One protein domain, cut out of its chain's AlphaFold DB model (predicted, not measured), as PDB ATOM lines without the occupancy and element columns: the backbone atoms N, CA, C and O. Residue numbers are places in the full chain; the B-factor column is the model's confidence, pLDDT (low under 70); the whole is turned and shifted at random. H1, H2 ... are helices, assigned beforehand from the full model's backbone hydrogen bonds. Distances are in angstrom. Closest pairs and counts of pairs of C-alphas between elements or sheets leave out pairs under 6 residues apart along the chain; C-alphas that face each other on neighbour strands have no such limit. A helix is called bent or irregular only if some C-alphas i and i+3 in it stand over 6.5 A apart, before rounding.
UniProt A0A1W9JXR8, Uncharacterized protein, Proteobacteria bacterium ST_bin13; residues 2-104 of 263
ATOM      1  N   LYS A   2     232.637 354.859 222.354       89.25
ATOM      2  CA  LYS A   2     233.339 355.729 223.325       89.25
ATOM      3  C   LYS A   2     234.024 355.001 224.493       89.25
ATOM      4  O   LYS A   2     235.222 355.156 224.676       89.25
ATOM      5  N   ALA A   3     233.296 354.170 225.248       89.88
ATOM      6  CA  ALA A   3     233.857 353.459 226.407       89.88
ATOM      7  C   ALA A   3     235.086 352.599 226.053       89.88
ATOM      8  O   ALA A   3     236.057 352.567 226.803       89.88
ATOM      9  N   ARG A   4     235.075 351.970 224.869       90.56
ATOM     10  CA  ARG A   4     236.196 351.165 224.376       90.56
ATOM     11  C   ARG A   4     237.408 352.026 224.016       90.56
ATOM     12  O   ARG A   4     238.529 351.626 224.298       90.56
ATOM     13  N   LEU A   5     237.190 353.203 223.426       92.44
ATOM     14  CA  LEU A   5     238.264 354.157 223.129       92.44
ATOM     15  C   LEU A   5     238.894 354.716 224.413       92.44
ATOM     16  O   LEU A   5     240.115 354.793 224.499       92.44
ATOM     17  N   ILE A   6     238.086 355.028 225.433       92.56
ATOM     18  CA  ILE A   6     238.581 355.469 226.751       92.56
ATOM     19  C   ILE A   6     239.474 354.395 227.385       92.56
ATOM     20  O   ILE A   6     240.583 354.690 227.826       92.56
ATOM     21  N   GLU A   7     239.012 353.142 227.403       90.38
ATOM     22  CA  GLU A   7     239.785 352.006 227.917       90.38
ATOM     23  C   GLU A   7     241.113 351.835 227.159       90.38
ATOM     24  O   GLU A   7     242.169 351.670 227.772       90.38
ATOM     25  N   LEU A   8     241.078 351.925 225.826       90.12
ATOM     26  CA  LEU A   8     242.245 351.742 224.961       90.12
ATOM     27  C   LEU A   8     243.311 352.830 225.160       90.12
ATOM     28  O   LEU A   8     244.507 352.532 225.239       90.12
ATOM     29  N   VAL A   9     242.883 354.087 225.278       88.81
ATOM     30  CA  VAL A   9     243.766 355.224 225.576       88.81
ATOM     31  C   VAL A   9     244.410 355.059 226.959       88.81
ATOM     32  O   VAL A   9     245.607 355.306 227.120       88.81
ATOM     33  N   GLY A  10     243.654 354.570 227.948       88.56
ATOM     34  CA  GLY A  10     244.173 354.259 229.284       88.56
ATOM     35  C   GLY A  10     245.137 353.064 229.314       88.56
ATOM     36  O   GLY A  10     246.076 353.042 230.114       88.56
ATOM     37  N   ASN A  11     244.955 352.085 228.426       89.31
ATOM     38  CA  ASN A  11     245.784 350.887 228.355       89.31
ATOM     39  C   ASN A  11     247.041 351.104 227.498       89.31
ATOM     40  O   ASN A  11     247.067 350.820 226.298       89.31
ATOM     41  N   ARG A  12     248.134 351.543 228.131       83.25
ATOM     42  CA  ARG A  12     249.432 351.752 227.457       83.25
ATOM     43  C   ARG A  12     250.082 350.477 226.913       83.25
ATOM     44  O   ARG A  12     250.974 350.582 226.075       83.25
ATOM     45  N   SER A  13     249.648 349.303 227.366       86.69
ATOM     46  CA  SER A  13     250.159 348.013 226.894       86.69
ATOM     47  C   SER A  13     249.493 347.555 225.592       86.69
ATOM     48  O   SER A  13     249.993 346.629 224.958       86.69
ATOM     49  N   ALA A  14     248.384 348.183 225.176       88.38
ATOM     50  CA  ALA A  14     247.724 347.837 223.922       88.38
ATOM     51  C   ALA A  14     248.593 348.239 222.708       88.38
ATOM     52  O   ALA A  14     249.083 349.379 222.656       88.38
ATOM     53  N   PRO A  15     248.794 347.336 221.728       91.00
ATOM     54  CA  PRO A  15     249.592 347.627 220.541       91.00
ATOM     55  C   PRO A  15     248.892 348.650 219.636       91.00
ATOM     56  O   PRO A  15     247.672 348.773 219.641       91.00
ATOM     57  N   ALA A  16     249.661 349.354 218.799       87.00
ATOM     58  CA  ALA A  16     249.099 350.290 217.815       87.00
ATOM     59  C   ALA A  16     248.193 349.607 216.771       87.00
ATOM     60  O   ALA A  16     247.356 350.257 216.162       87.00
ATOM     61  N   SER A  17     248.349 348.294 216.586       87.94
ATOM     62  CA  SER A  17     247.513 347.467 215.716       87.94
ATOM     63  C   SER A  17     246.206 347.007 216.372       87.94
ATOM     64  O   SER A  17     245.517 346.169 215.794       87.94
ATOM     65  N   ASP A  18     245.880 347.468 217.587       90.50
ATOM     66  CA  ASP A  18     244.602 347.131 218.216       90.50
ATOM     67  C   ASP A  18     243.449 347.637 217.327       90.50
ATOM     68  O   ASP A  18     243.395 348.832 217.015       90.50
ATOM     69  N   PRO A  19     242.516 346.760 216.909       87.69
ATOM     70  CA  PRO A  19     241.441 347.128 215.991       87.69
ATOM     71  C   PRO A  19     240.523 348.220 216.549       87.69
ATOM     72  O   PRO A  19     239.843 348.896 215.779       87.69
ATOM     73  N   ALA A  20     240.513 348.444 217.867       88.25
ATOM     74  CA  ALA A  20     239.754 349.531 218.463       88.25
ATOM     75  C   ALA A  20     240.256 350.924 218.032       88.25
ATOM     76  O   ALA A  20     239.454 351.856 218.039       88.25
ATOM     77  N   PHE A  21     241.508 351.078 217.574       89.00
ATOM     78  CA  PHE A  21     241.962 352.333 216.955       89.00
ATOM     79  C   PHE A  21     241.254 352.631 215.627       89.00
ATOM     80  O   PHE A  21     241.062 353.797 215.298       89.00
ATOM     81  N   GLY A  22     240.765 351.608 214.917       86.75
ATOM     82  CA  GLY A  22     239.936 351.790 213.720       86.75
ATOM     83  C   GLY A  22     238.551 352.385 214.007       86.75
ATOM     84  O   GLY A  22     237.825 352.726 213.081       86.75
ATOM     85  N   LEU A  23     238.164 352.526 215.281       91.25
ATOM     86  CA  LEU A  23     236.907 353.167 215.680       91.25
ATOM     87  C   LEU A  23     237.030 354.691 215.828       91.25
ATOM     88  O   LEU A  23     236.013 355.345 216.047       91.25
ATOM     89  N   VAL A  24     238.245 355.249 215.768       93.06
ATOM     90  CA  VAL A  24     238.493 356.669 216.062       93.06
ATOM     91  C   VAL A  24     237.758 357.586 215.086       93.06
ATOM     92  O   VAL A  24     236.984 358.424 215.541       93.06
ATOM     93  N   ASP A  25     237.932 357.397 213.777       91.75
ATOM     94  CA  ASP A  25     237.276 358.248 212.772       91.75
ATOM     95  C   ASP A  25     235.748 358.131 212.843       91.75
ATOM     96  O   ASP A  25     235.053 359.142 212.883       91.75
ATOM     97  N   GLY A  26     235.215 356.909 212.971       91.81
ATOM     98  CA  GLY A  26     233.771 356.697 213.124       91.81
ATOM     99  C   GLY A  26     233.197 357.347 214.389       91.81
ATOM    100  O   GLY A  26     232.070 357.845 214.382       91.81
ATOM    101  N   TRP A  27     233.975 357.397 215.474       93.81
ATOM    102  CA  TRP A  27     233.587 358.126 216.678       93.81
ATOM    103  C   TRP A  27     233.605 359.641 216.450       93.81
ATOM    104  O   TRP A  27     232.621 360.294 216.794       93.81
ATOM    105  N   MET A  28     234.656 360.200 215.841       93.88
ATOM    106  CA  MET A  28     234.721 361.636 215.534       93.88
ATOM    107  C   MET A  28     233.577 362.070 214.611       93.88
ATOM    108  O   MET A  28     232.908 363.058 214.900       93.88
ATOM    109  N   GLN A  29     233.272 361.274 213.584       92.25
ATOM    110  CA  GLN A  29     232.139 361.511 212.691       92.25
ATOM    111  C   GLN A  29     230.809 361.555 213.458       92.25
ATOM    112  O   GLN A  29     229.960 362.407 213.204       92.25
ATOM    113  N   SER A  30     230.626 360.667 214.443       91.06
ATOM    114  CA  SER A  30     229.410 360.646 215.268       91.06
ATOM    115  C   SER A  30     229.232 361.909 216.123       91.06
ATOM    116  O   SER A  30     228.096 362.266 216.440       91.06
ATOM    117  N   LEU A  31     230.322 362.615 216.456       89.31
ATOM    118  CA  LEU A  31     230.259 363.895 217.170       89.31
ATOM    119  C   LEU A  31     229.692 365.017 216.295       89.31
ATOM    120  O   LEU A  31     229.073 365.928 216.830       89.31
ATOM    121  N   GLY A  32     229.807 364.920 214.967       81.19
ATOM    122  CA  GLY A  32     229.191 365.872 214.036       81.19
ATOM    123  C   GLY A  32     227.656 365.884 214.070       81.19
ATOM    124  O   GLY A  32     227.018 366.783 213.534       81.19
ATOM    125  N   LEU A  33     227.042 364.883 214.707       81.12
ATOM    126  CA  LEU A  33     225.590 364.713 214.784       81.12
ATOM    127  C   LEU A  33     225.021 365.021 216.179       81.12
ATOM    128  O   LEU A  33     223.813 364.899 216.384       81.12
ATOM    129  N   ALA A  34     225.865 365.386 217.150       76.44
ATOM    130  CA  ALA A  34     225.469 365.548 218.546       76.44
ATOM    131  C   ALA A  34     226.254 366.661 219.256       76.44
ATOM    132  O   ALA A  34     227.349 367.042 218.859       76.44
ATOM    133  N   THR A  35     225.717 367.170 220.365       77.31
ATOM    134  CA  THR A  35     226.468 368.096 221.223       77.31
ATOM    135  C   THR A  35     227.588 367.349 221.943       77.31
ATOM    136  O   THR A  35     227.322 366.451 222.749       77.31
ATOM    137  N   VAL A  36     228.833 367.761 221.700       83.25
ATOM    138  CA  VAL A  36     230.029 367.201 222.342       83.25
ATOM    139  C   VAL A  36     229.977 367.447 223.856       83.25
ATOM    140  O   VAL A  36     229.799 368.583 224.307       83.25
ATOM    141  N   GLN A  37     230.128 366.386 224.654       89.44
ATOM    142  CA  GLN A  37     230.167 366.456 226.122       89.44
ATOM    143  C   GLN A  37     231.610 366.616 226.635       89.44
ATOM    144  O   GLN A  37     232.568 366.389 225.897       89.44
ATOM    145  N   ASP A  38     231.797 366.953 227.915       89.81
ATOM    146  CA  ASP A  38     233.141 367.143 228.501       89.81
ATOM    147  C   ASP A  38     234.038 365.907 228.370       89.81
ATOM    148  O   ASP A  38     235.210 366.015 228.004       89.81
ATOM    149  N   ASP A  39     233.477 364.717 228.586       90.81
ATOM    150  CA  ASP A  39     234.208 363.462 228.407       90.81
ATOM    151  C   ASP A  39     234.609 363.217 226.945       90.81
ATOM    152  O   ASP A  39     235.630 362.580 226.689       90.81
ATOM    153  N   ASP A  40     233.828 363.712 225.977       92.19
ATOM    154  CA  ASP A  40     234.181 363.626 224.554       92.19
ATOM    155  C   ASP A  40     235.321 364.590 224.220       92.19
ATOM    156  O   ASP A  40     236.275 364.201 223.546       92.19
ATOM    157  N   ARG A  41     235.284 365.815 224.766       91.94
ATOM    158  CA  ARG A  41     236.381 366.787 224.633       91.94
ATOM    159  C   ARG A  41     237.686 366.230 225.193       91.94
ATOM    160  O   ARG A  41     238.727 366.307 224.540       91.94
ATOM    161  N   LYS A  42     237.631 365.637 226.389       93.19
ATOM    162  CA  LYS A  42     238.791 365.006 227.028       93.19
ATOM    163  C   LYS A  42     239.327 363.844 226.194       93.19
ATOM    164  O   LYS A  42     240.529 363.789 225.941       93.19
ATOM    165  N   LEU A  43     238.443 362.960 225.728       94.62
ATOM    166  CA  LEU A  43     238.833 361.834 224.885       94.62
ATOM    167  C   LEU A  43     239.489 362.301 223.578       94.62
ATOM    168  O   LEU A  43     240.514 361.746 223.199       94.62
ATOM    169  N   LEU A  44     238.965 363.344 222.924       94.62
ATOM    170  CA  LEU A  44     239.563 363.902 221.706       94.62
ATOM    171  C   LEU A  44     241.000 364.381 221.954       94.62
ATOM    172  O   LEU A  44     241.911 364.042 221.199       94.62
ATOM    173  N   VAL A  45     241.216 365.135 223.036       94.69
ATOM    174  CA  VAL A  45     242.550 365.613 223.429       94.69
ATOM    175  C   VAL A  45     243.508 364.445 223.668       94.69
ATOM    176  O   VAL A  45     244.665 364.505 223.244       94.69
ATOM    177  N   ASP A  46     243.056 363.393 224.347       95.31
ATOM    178  CA  ASP A  46     243.902 362.240 224.652       95.31
ATOM    179  C   ASP A  46     244.192 361.388 223.405       95.31
ATOM    180  O   ASP A  46     245.325 360.935 223.241       95.31
ATOM    181  N   LEU A  47     243.238 361.260 222.476       95.31
ATOM    182  CA  LEU A  47     243.443 360.604 221.179       95.31
ATOM    183  C   LEU A  47     244.455 361.352 220.301       95.31
ATOM    184  O   LEU A  47     245.315 360.719 219.700       95.31
ATOM    185  N   ILE A  48     244.419 362.690 220.267       95.69
ATOM    186  CA  ILE A  48     245.419 363.495 219.538       95.69
ATOM    187  C   ILE A  48     246.828 363.277 220.109       95.69
ATOM    188  O   ILE A  48     247.808 363.250 219.365       95.69
ATOM    189  N   LYS A  49     246.949 363.124 221.434       94.25
ATOM    190  CA  LYS A  49     248.234 362.871 222.107       94.25
ATOM    191  C   LYS A  49     248.730 361.436 221.932       94.25
ATOM    192  O   LYS A  49     249.930 361.195 222.082       94.25
ATOM    193  N   ASP A  50     247.838 360.482 221.690       93.62
ATOM    194  CA  ASP A  50     248.196 359.074 221.608       93.62
ATOM    195  C   ASP A  50     248.853 358.751 220.267       93.62
ATOM    196  O   ASP A  50     248.230 358.767 219.203       93.62
ATOM    197  N   LYS A  51     250.136 358.385 220.325       92.00
ATOM    198  CA  LYS A  51     250.920 358.123 219.121       92.00
ATOM    199  C   LYS A  51     250.409 356.965 218.266       92.00
ATOM    200  O   LYS A  51     250.770 356.872 217.094       92.00
ATOM    201  N   ARG A  52     249.614 356.078 218.863       92.56
ATOM    202  CA  ARG A  52     249.040 354.897 218.217       92.56
ATOM    203  C   ARG A  52     247.882 355.262 217.285       92.56
ATOM    204  O   ARG A  52     247.617 354.523 216.344       92.56
ATOM    205  N   VAL A  53     247.241 356.412 217.501       92.56
ATOM    206  CA  VAL A  53     246.140 356.911 216.671       92.56
ATOM    207  C   VAL A  53     246.701 357.527 215.395       92.56
ATOM    208  O   VAL A  53     247.394 358.540 215.443       92.56
ATOM    209  N   THR A  54     246.410 356.929 214.244       90.19
ATOM    210  CA  THR A  54     246.960 357.360 212.944       90.19
ATOM    211  C   THR A  54     245.913 357.915 211.979       90.19
ATOM    212  O   THR A  54     246.265 358.299 210.870       90.19
ATOM    213  N   GLN A  55     244.650 357.979 212.402       86.06
ATOM    214  CA  GLN A  55     243.512 358.394 211.584       86.06
ATOM    215  C   GLN A  55     242.802 359.577 212.243       86.06
ATOM    216  O   GLN A  55     242.469 359.516 213.428       86.06
ATOM    217  N   PHE A  56     242.638 360.652 211.472       93.81
ATOM    218  CA  PHE A  56     242.004 361.904 211.889       93.81
ATOM    219  C   PHE A  56     241.146 362.506 210.762       93.81
ATOM    220  O   PHE A  56     240.957 363.721 210.722       93.81
ATOM    221  N   GLN A  57     240.657 361.694 209.817       90.50
ATOM    222  CA  GLN A  57     239.936 362.188 208.634       90.50
ATOM    223  C   GLN A  57     238.663 362.953 209.034       90.50
ATOM    224  O   GLN A  57     238.349 363.983 208.442       90.50
ATOM    225  N   SER A  58     237.988 362.507 210.098       92.50
ATOM    226  CA  SER A  58     236.754 363.122 210.617       92.50
ATOM    227  C   SER A  58     236.975 364.103 211.774       92.50
ATOM    228  O   SER A  58     236.035 364.436 212.494       92.50
ATOM    229  N   ILE A  59     238.197 364.609 211.986       93.19
ATOM    230  CA  ILE A  59     238.440 365.577 213.071       93.19
ATOM    231  C   ILE A  59     237.640 366.879 212.898       93.19
ATOM    232  O   ILE A  59     237.302 367.532 213.886       93.19
ATOM    233  N   ASP A  60     237.302 367.237 211.657       91.00
ATOM    234  CA  ASP A  60     236.467 368.397 211.340       91.00
ATOM    235  C   ASP A  60     235.099 368.315 212.031       91.00
ATOM    236  O   ASP A  60     234.697 369.253 212.723       91.00
ATOM    237  N   ASP A  61     234.453 367.146 211.936       90.31
ATOM    238  CA  ASP A  61     233.145 366.859 212.530       90.31
ATOM    239  C   ASP A  61     233.176 367.061 214.054       90.31
ATOM    240  O   ASP A  61     232.267 367.653 214.643       90.31
ATOM    241  N   ALA A  62     234.268 366.634 214.697       89.56
ATOM    242  CA  ALA A  62     234.466 366.788 216.135       89.56
ATOM    243  C   ALA A  62     234.702 368.250 216.556       89.56
ATOM    244  O   ALA A  62     234.273 368.662 217.636       89.56
ATOM    245  N   ILE A  63     235.389 369.042 215.727       89.25
ATOM    246  CA  ILE A  63     235.744 370.432 216.048       89.25
ATOM    247  C   ILE A  63     234.575 371.389 215.823       89.25
ATOM    248  O   ILE A  63     234.360 372.273 216.654       89.25
ATOM    249  N   VAL A  64     233.791 371.208 214.755       87.19
ATOM    250  CA  VAL A  64     232.626 372.063 214.457       87.19
ATOM    251  C   VAL A  64     231.616 372.055 215.610       87.19
ATOM    252  O   VAL A  64     231.058 373.098 215.952       87.19
ATOM    253  N   HIS A  65     231.433 370.906 216.261       84.12
ATOM    254  CA  HIS A  65     230.466 370.723 217.344       84.12
ATOM    255  C   HIS A  65     231.091 370.710 218.748       84.12
ATOM    256  O   HIS A  65     230.412 370.372 219.719       84.12
ATOM    257  N   PHE A  66     232.360 371.117 218.887       84.12
ATOM    258  CA  PHE A  66     233.135 370.972 220.127       84.12
ATOM    259  C   PHE A  66     232.487 371.627 221.361       84.12
ATOM    260  O   PHE A  66     232.640 371.123 222.476       84.12
ATOM    261  N   GLY A  67     231.749 372.730 221.177       74.06
ATOM    262  CA  GLY A  67     230.875 373.309 222.208       74.06
ATOM    263  C   GLY A  67     231.584 373.819 223.472       74.06
ATOM    264  O   GLY A  67     230.958 373.883 224.527       74.06
ATOM    265  N   GLY A  68     232.873 374.168 223.391       80.25
ATOM    266  CA  GLY A  68     233.695 374.617 224.520       80.25
ATOM    267  C   GLY A  68     234.956 375.367 224.080       80.25
ATOM    268  O   GLY A  68     235.047 375.825 222.941       80.25
ATOM    269  N   ASP A  69     235.936 375.485 224.979       84.75
ATOM    270  CA  ASP A  69     237.197 376.176 224.700       84.75
ATOM    271  C   ASP A  69     238.116 375.346 223.785       84.75
ATOM    272  O   ASP A  69     238.732 374.371 224.210       84.75
ATOM    273  N   LEU A  70     238.214 375.749 222.518       87.06
ATOM    274  CA  LEU A  70     239.048 375.106 221.502       87.06
ATOM    275  C   LEU A  70     240.560 375.349 221.701       87.06
ATOM    276  O   LEU A  70     241.358 374.615 221.113       87.06
ATOM    277  N   THR A  71     240.986 376.309 222.538       85.88
ATOM    278  CA  THR A  71     242.424 376.574 222.782       85.88
ATOM    279  C   THR A  71     243.160 375.335 223.310       85.88
ATOM    280  O   THR A  71     244.342 375.122 223.018       85.88
ATOM    281  N   VAL A  72     242.447 374.448 224.017       88.56
ATOM    282  CA  VAL A  72     242.981 373.209 224.605       88.56
ATOM    283  C   VAL A  72     243.553 372.240 223.564       88.56
ATOM    284  O   VAL A  72     244.380 371.391 223.907       88.56
ATOM    285  N   LEU A  73     243.140 372.363 222.297       91.00
ATOM    286  CA  LEU A  73     243.590 371.522 221.186       91.00
ATOM    287  C   LEU A  73     244.898 372.012 220.552       91.00
ATOM    288  O   LEU A  73     245.608 371.209 219.945       91.00
ATOM    289  N   HIS A  74     245.265 373.286 220.734       89.25
ATOM    290  CA  HIS A  74     246.383 373.907 220.019       89.25
ATOM    291  C   HIS A  74     247.721 373.209 220.303       89.25
ATOM    292  O   HIS A  74     248.397 372.711 219.400       89.25
ATOM    293  N   ALA A  75     248.096 373.094 221.581       89.88
ATOM    294  CA  ALA A  75     249.356 372.461 221.962       89.88
ATOM    295  C   ALA A  75     249.412 370.949 221.641       89.88
ATOM    296  O   ALA A  75     250.455 370.497 221.161       89.88
ATOM    297  N   PRO A  76     248.359 370.137 221.886       93.25
ATOM    298  CA  PRO A  76     248.310 368.748 221.424       93.25
ATOM    299  C   PRO A  76     248.522 368.591 219.915       93.25
ATOM    300  O   PRO A  76     249.375 367.797 219.518       93.25
ATOM    301  N   ILE A  77     247.823 369.380 219.090       93.62
ATOM    302  CA  ILE A  77     247.943 369.330 217.627       93.62
ATOM    303  C   ILE A  77     249.371 369.660 217.189       93.62
ATOM    304  O   ILE A  77     249.983 368.879 216.464       93.62
ATOM    305  N   LEU A  78     249.949 370.760 217.679       92.19
ATOM    306  CA  LEU A  78     251.312 371.144 217.302       92.19
ATOM    307  C   LEU A  78     252.354 370.096 217.707       92.19
ATOM    308  O   LEU A  78     253.276 369.816 216.942       92.19
ATOM    309  N   ARG A  79     252.216 369.481 218.890       93.69
ATOM    310  CA  ARG A  79     253.125 368.400 219.312       93.69
ATOM    311  C   ARG A  79     253.010 367.192 218.393       93.69
ATOM    312  O   ARG A  79     254.034 366.597 218.065       93.69
ATOM    313  N   ARG A  80     251.790 366.857 217.970       94.00
ATOM    314  CA  ARG A  80     251.534 365.750 217.049       94.00
ATOM    315  C   ARG A  80     252.139 366.026 215.673       94.00
ATOM    316  O   ARG A  80     252.895 365.207 215.172       94.00
ATOM    317  N   ILE A  81     251.942 367.226 215.127       92.69
ATOM    318  CA  ILE A  81     252.572 367.658 213.868       92.69
ATOM    319  C   ILE A  81     254.104 367.588 213.958       92.69
ATOM    320  O   ILE A  81     254.766 367.084 213.053       92.69
ATOM    321  N   ALA A  82     254.687 368.062 215.062       92.31
ATOM    322  CA  ALA A  82     256.135 368.063 215.246       92.31
ATOM    323  C   ALA A  82     256.745 366.654 215.347       92.31
ATOM    324  O   ALA A  82     257.898 366.471 214.937       92.31
ATOM    325  N   ALA A  83     256.005 365.697 215.916       92.06
ATOM    326  CA  ALA A  83     256.428 364.308 216.081       92.06
ATOM    327  C   ALA A  83     256.245 363.486 214.796       92.06
ATOM    328  O   ALA A  83     257.103 362.670 214.466       92.06
ATOM    329  N   ASP A  84     255.166 363.736 214.056       90.56
ATOM    330  CA  ASP A  84     254.736 362.920 212.920       90.56
ATOM    331  C   ASP A  84     254.923 363.631 211.576       90.56
ATOM    332  O   ASP A  84     254.286 363.248 210.607       90.56
ATOM    333  N   GLY A  85     255.801 364.636 211.480       82.38
ATOM    334  CA  GLY A  85     255.931 365.539 210.321       82.38
ATOM    335  C   GLY A  85     256.061 364.891 208.928       82.38
ATOM    336  O   GLY A  85     255.838 365.562 207.927       82.38
ATOM    337  N   ALA A  86     256.393 363.598 208.841       83.38
ATOM    338  CA  ALA A  86     256.435 362.832 207.590       83.38
ATOM    339  C   ALA A  86     255.136 362.062 207.259       83.38
ATOM    340  O   ALA A  86     254.981 361.584 206.136       83.38
ATOM    341  N   ASN A  87     254.214 361.917 208.211       88.50
ATOM    342  CA  ASN A  87     252.971 361.169 208.078       88.50
ATOM    343  C   ASN A  87     251.821 362.098 207.671       88.50
ATOM    344  O   ASN A  87     251.157 362.699 208.515       88.50
ATOM    345  N   ARG A  88     251.584 362.187 206.359       88.88
ATOM    346  CA  ARG A  88     250.527 363.013 205.764       88.88
ATOM    347  C   ARG A  88     249.150 362.760 206.385       88.88
ATOM    348  O   ARG A  88     248.483 363.722 206.747       88.88
ATOM    349  N   GLU A  89     248.769 361.493 206.548       89.19
ATOM    350  CA  GLU A  89     247.443 361.075 207.042       89.19
ATOM    351  C   GLU A  89     247.153 361.569 208.465       89.19
ATOM    352  O   GLU A  89     246.001 361.762 208.843       89.19
ATOM    353  N   VAL A  90     248.202 361.817 209.254       91.88
ATOM    354  CA  VAL A  90     248.086 362.402 210.594       91.88
ATOM    355  C   VAL A  90     248.207 363.919 210.535       91.88
ATOM    356  O   VAL A  90     247.385 364.636 211.103       91.88
ATOM    357  N   VAL A  91     249.247 364.425 209.874       91.81
ATOM    358  CA  VAL A  91     249.608 365.843 209.938       91.81
ATOM    359  C   VAL A  91     248.595 366.714 209.210       91.81
ATOM    360  O   VAL A  91     248.195 367.735 209.764       91.81
ATOM    361  N   GLN A  92     248.163 366.328 208.007       90.75
ATOM    362  CA  GLN A  92     247.320 367.180 207.168       90.75
ATOM    363  C   GLN A  92     245.945 367.452 207.808       90.75
ATOM    364  O   GLN A  92     245.598 368.632 207.940       90.75
ATOM    365  N   PRO A  93     245.186 366.441 208.291       93.06
ATOM    366  CA  PRO A  93     243.899 366.701 208.932       93.06
ATOM    367  C   PRO A  93     244.033 367.539 210.203       93.06
ATOM    368  O   PRO A  93     243.225 368.436 210.421       93.06
ATOM    369  N   LEU A  94     245.074 367.303 211.012       94.06
ATOM    370  CA  LEU A  94     245.332 368.057 212.243       94.06
ATOM    371  C   LEU A  94     245.742 369.509 211.962       94.06
ATOM    372  O   LEU A  94     245.239 370.433 212.602       94.06
ATOM    373  N   ALA A  95     246.640 369.727 210.999       91.75
ATOM    374  CA  ALA A  95     247.119 371.055 210.637       91.75
ATOM    375  C   ALA A  95     245.995 371.938 210.086       91.75
ATOM    376  O   ALA A  95     245.952 373.123 210.414       91.75
ATOM    377  N   ALA A  96     245.056 371.374 209.315       89.94
ATOM    378  CA  ALA A  96     243.900 372.102 208.787       89.94
ATOM    379  C   ALA A  96     243.071 372.790 209.892       89.94
ATOM    380  O   ALA A  96     242.536 373.887 209.693       89.94
ATOM    381  N   GLN A  97     243.034 372.192 211.086       89.94
ATOM    382  CA  GLN A  97     242.242 372.685 212.210       89.94
ATOM    383  C   GLN A  97     242.846 373.908 212.896       89.94
ATOM    384  O   GLN A  97     242.110 374.688 213.495       89.94
ATOM    385  N   LEU A  98     244.160 374.129 212.777       87.69
ATOM    386  CA  LEU A  98     244.853 375.235 213.449       87.69
ATOM    387  C   LEU A  98     244.276 376.609 213.082       87.69
ATOM    388  O   LEU A  98     244.179 377.489 213.932       87.69
ATOM    389  N   SER A  99     243.801 376.772 211.845       77.94
ATOM    390  CA  SER A  99     243.166 378.012 211.380       77.94
ATOM    391  C   SER A  99     241.862 378.370 212.115       77.94
ATOM    392  O   SER A  99     241.470 379.543 212.140       77.94
ATOM    393  N   ARG A 100     241.202 377.371 212.720       79.06
ATOM    394  CA  ARG A 100     239.908 377.483 213.409       79.06
ATOM    395  C   ARG A 100     240.038 377.670 214.918       79.06
ATOM    396  O   ARG A 100     239.051 378.024 215.560       79.06
ATOM    397  N   LEU A 101     241.212 377.414 215.492       81.44
ATOM    398  CA  LEU A 101     241.390 377.501 216.937       81.44
ATOM    399  C   LEU A 101     241.419 378.979 217.383       81.44
ATOM    400  O   LEU A 101     242.109 379.797 216.762       81.44
ATOM    401  N   PRO A 102     240.654 379.344 218.431       66.62
ATOM    402  CA  PRO A 102     240.775 380.630 219.092       66.62
ATOM    403  C   PRO A 102     242.112 380.667 219.838       66.62
ATOM    404  O   PRO A 102     242.680 379.627 220.150       66.62
ATOM    405  N   ASP A 103     242.588 381.871 220.128       59.03
ATOM    406  CA  ASP A 103     243.893 382.161 220.729       59.03
ATOM    407  C   ASP A 103     245.078 382.043 219.761       59.03
ATOM    408  O   ASP A 103     245.671 380.994 219.505       59.03
ATOM    409  N   ARG A 104     245.403 383.201 219.188       61.91
ATOM    410  CA  ARG A 104     246.524 383.401 218.279       61.91
ATOM    411  C   ARG A 104     247.499 384.289 219.015       61.91
ATOM    412  O   ARG A 104     247.309 385.505 219.067       61.91
TER     413      ARG A 104
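What this domain is: This is residues 2 to 104 of the 263 residues of an uncharacterized protein of Proteobacteria bacterium ST_bin13 (UniProt A0A1W9JXR8). Two layers of three helices are stacked: H1, H3 and H5 in one, H2, H4 and H6 in the other. The layers are joined at one end by H1 packing on H2, at the other by hairpin H5-H6. The 103 printed residues, with six named helices, are all helix in class and compact, radius of gyration of the C-alphas 12.7 A, spans 36 by 32 by 19 A.

Where its parts are: H1, residues 2 to 10, begins at C-alpha (233.339, 355.729, 223.325). H2 is 19 to 31, irregular with C-alphas 22 and 25 7.0 A apart; H3, 38 to 49; H4, 59 to 64; H5, 70 to 83, 21.2 A long, only just irregular with C-alphas 72 and 75 6.9 A apart. H6, 88 to 100, ends at (239.908, 377.483, 213.409).

How they stand to each other: H1 touches H2, closest C-alphas Leu 5 and Ala 20, 6.7 A. H2 touches H4 at Met 28 and Ala 62, closest C-alphas, 5.2 A. H5 and H6 run opposite ways at a shallow 31 degrees. O i to N i+4 pairs within hydrogen-bond range: H2 5 of 9, H5 7 of 10, H6 3 of 9, with 6 of 10 i+3 pairs.

The domain as a whole: The printed part has no cut and no long link; residues 102 to 104 have pLDDT under 70.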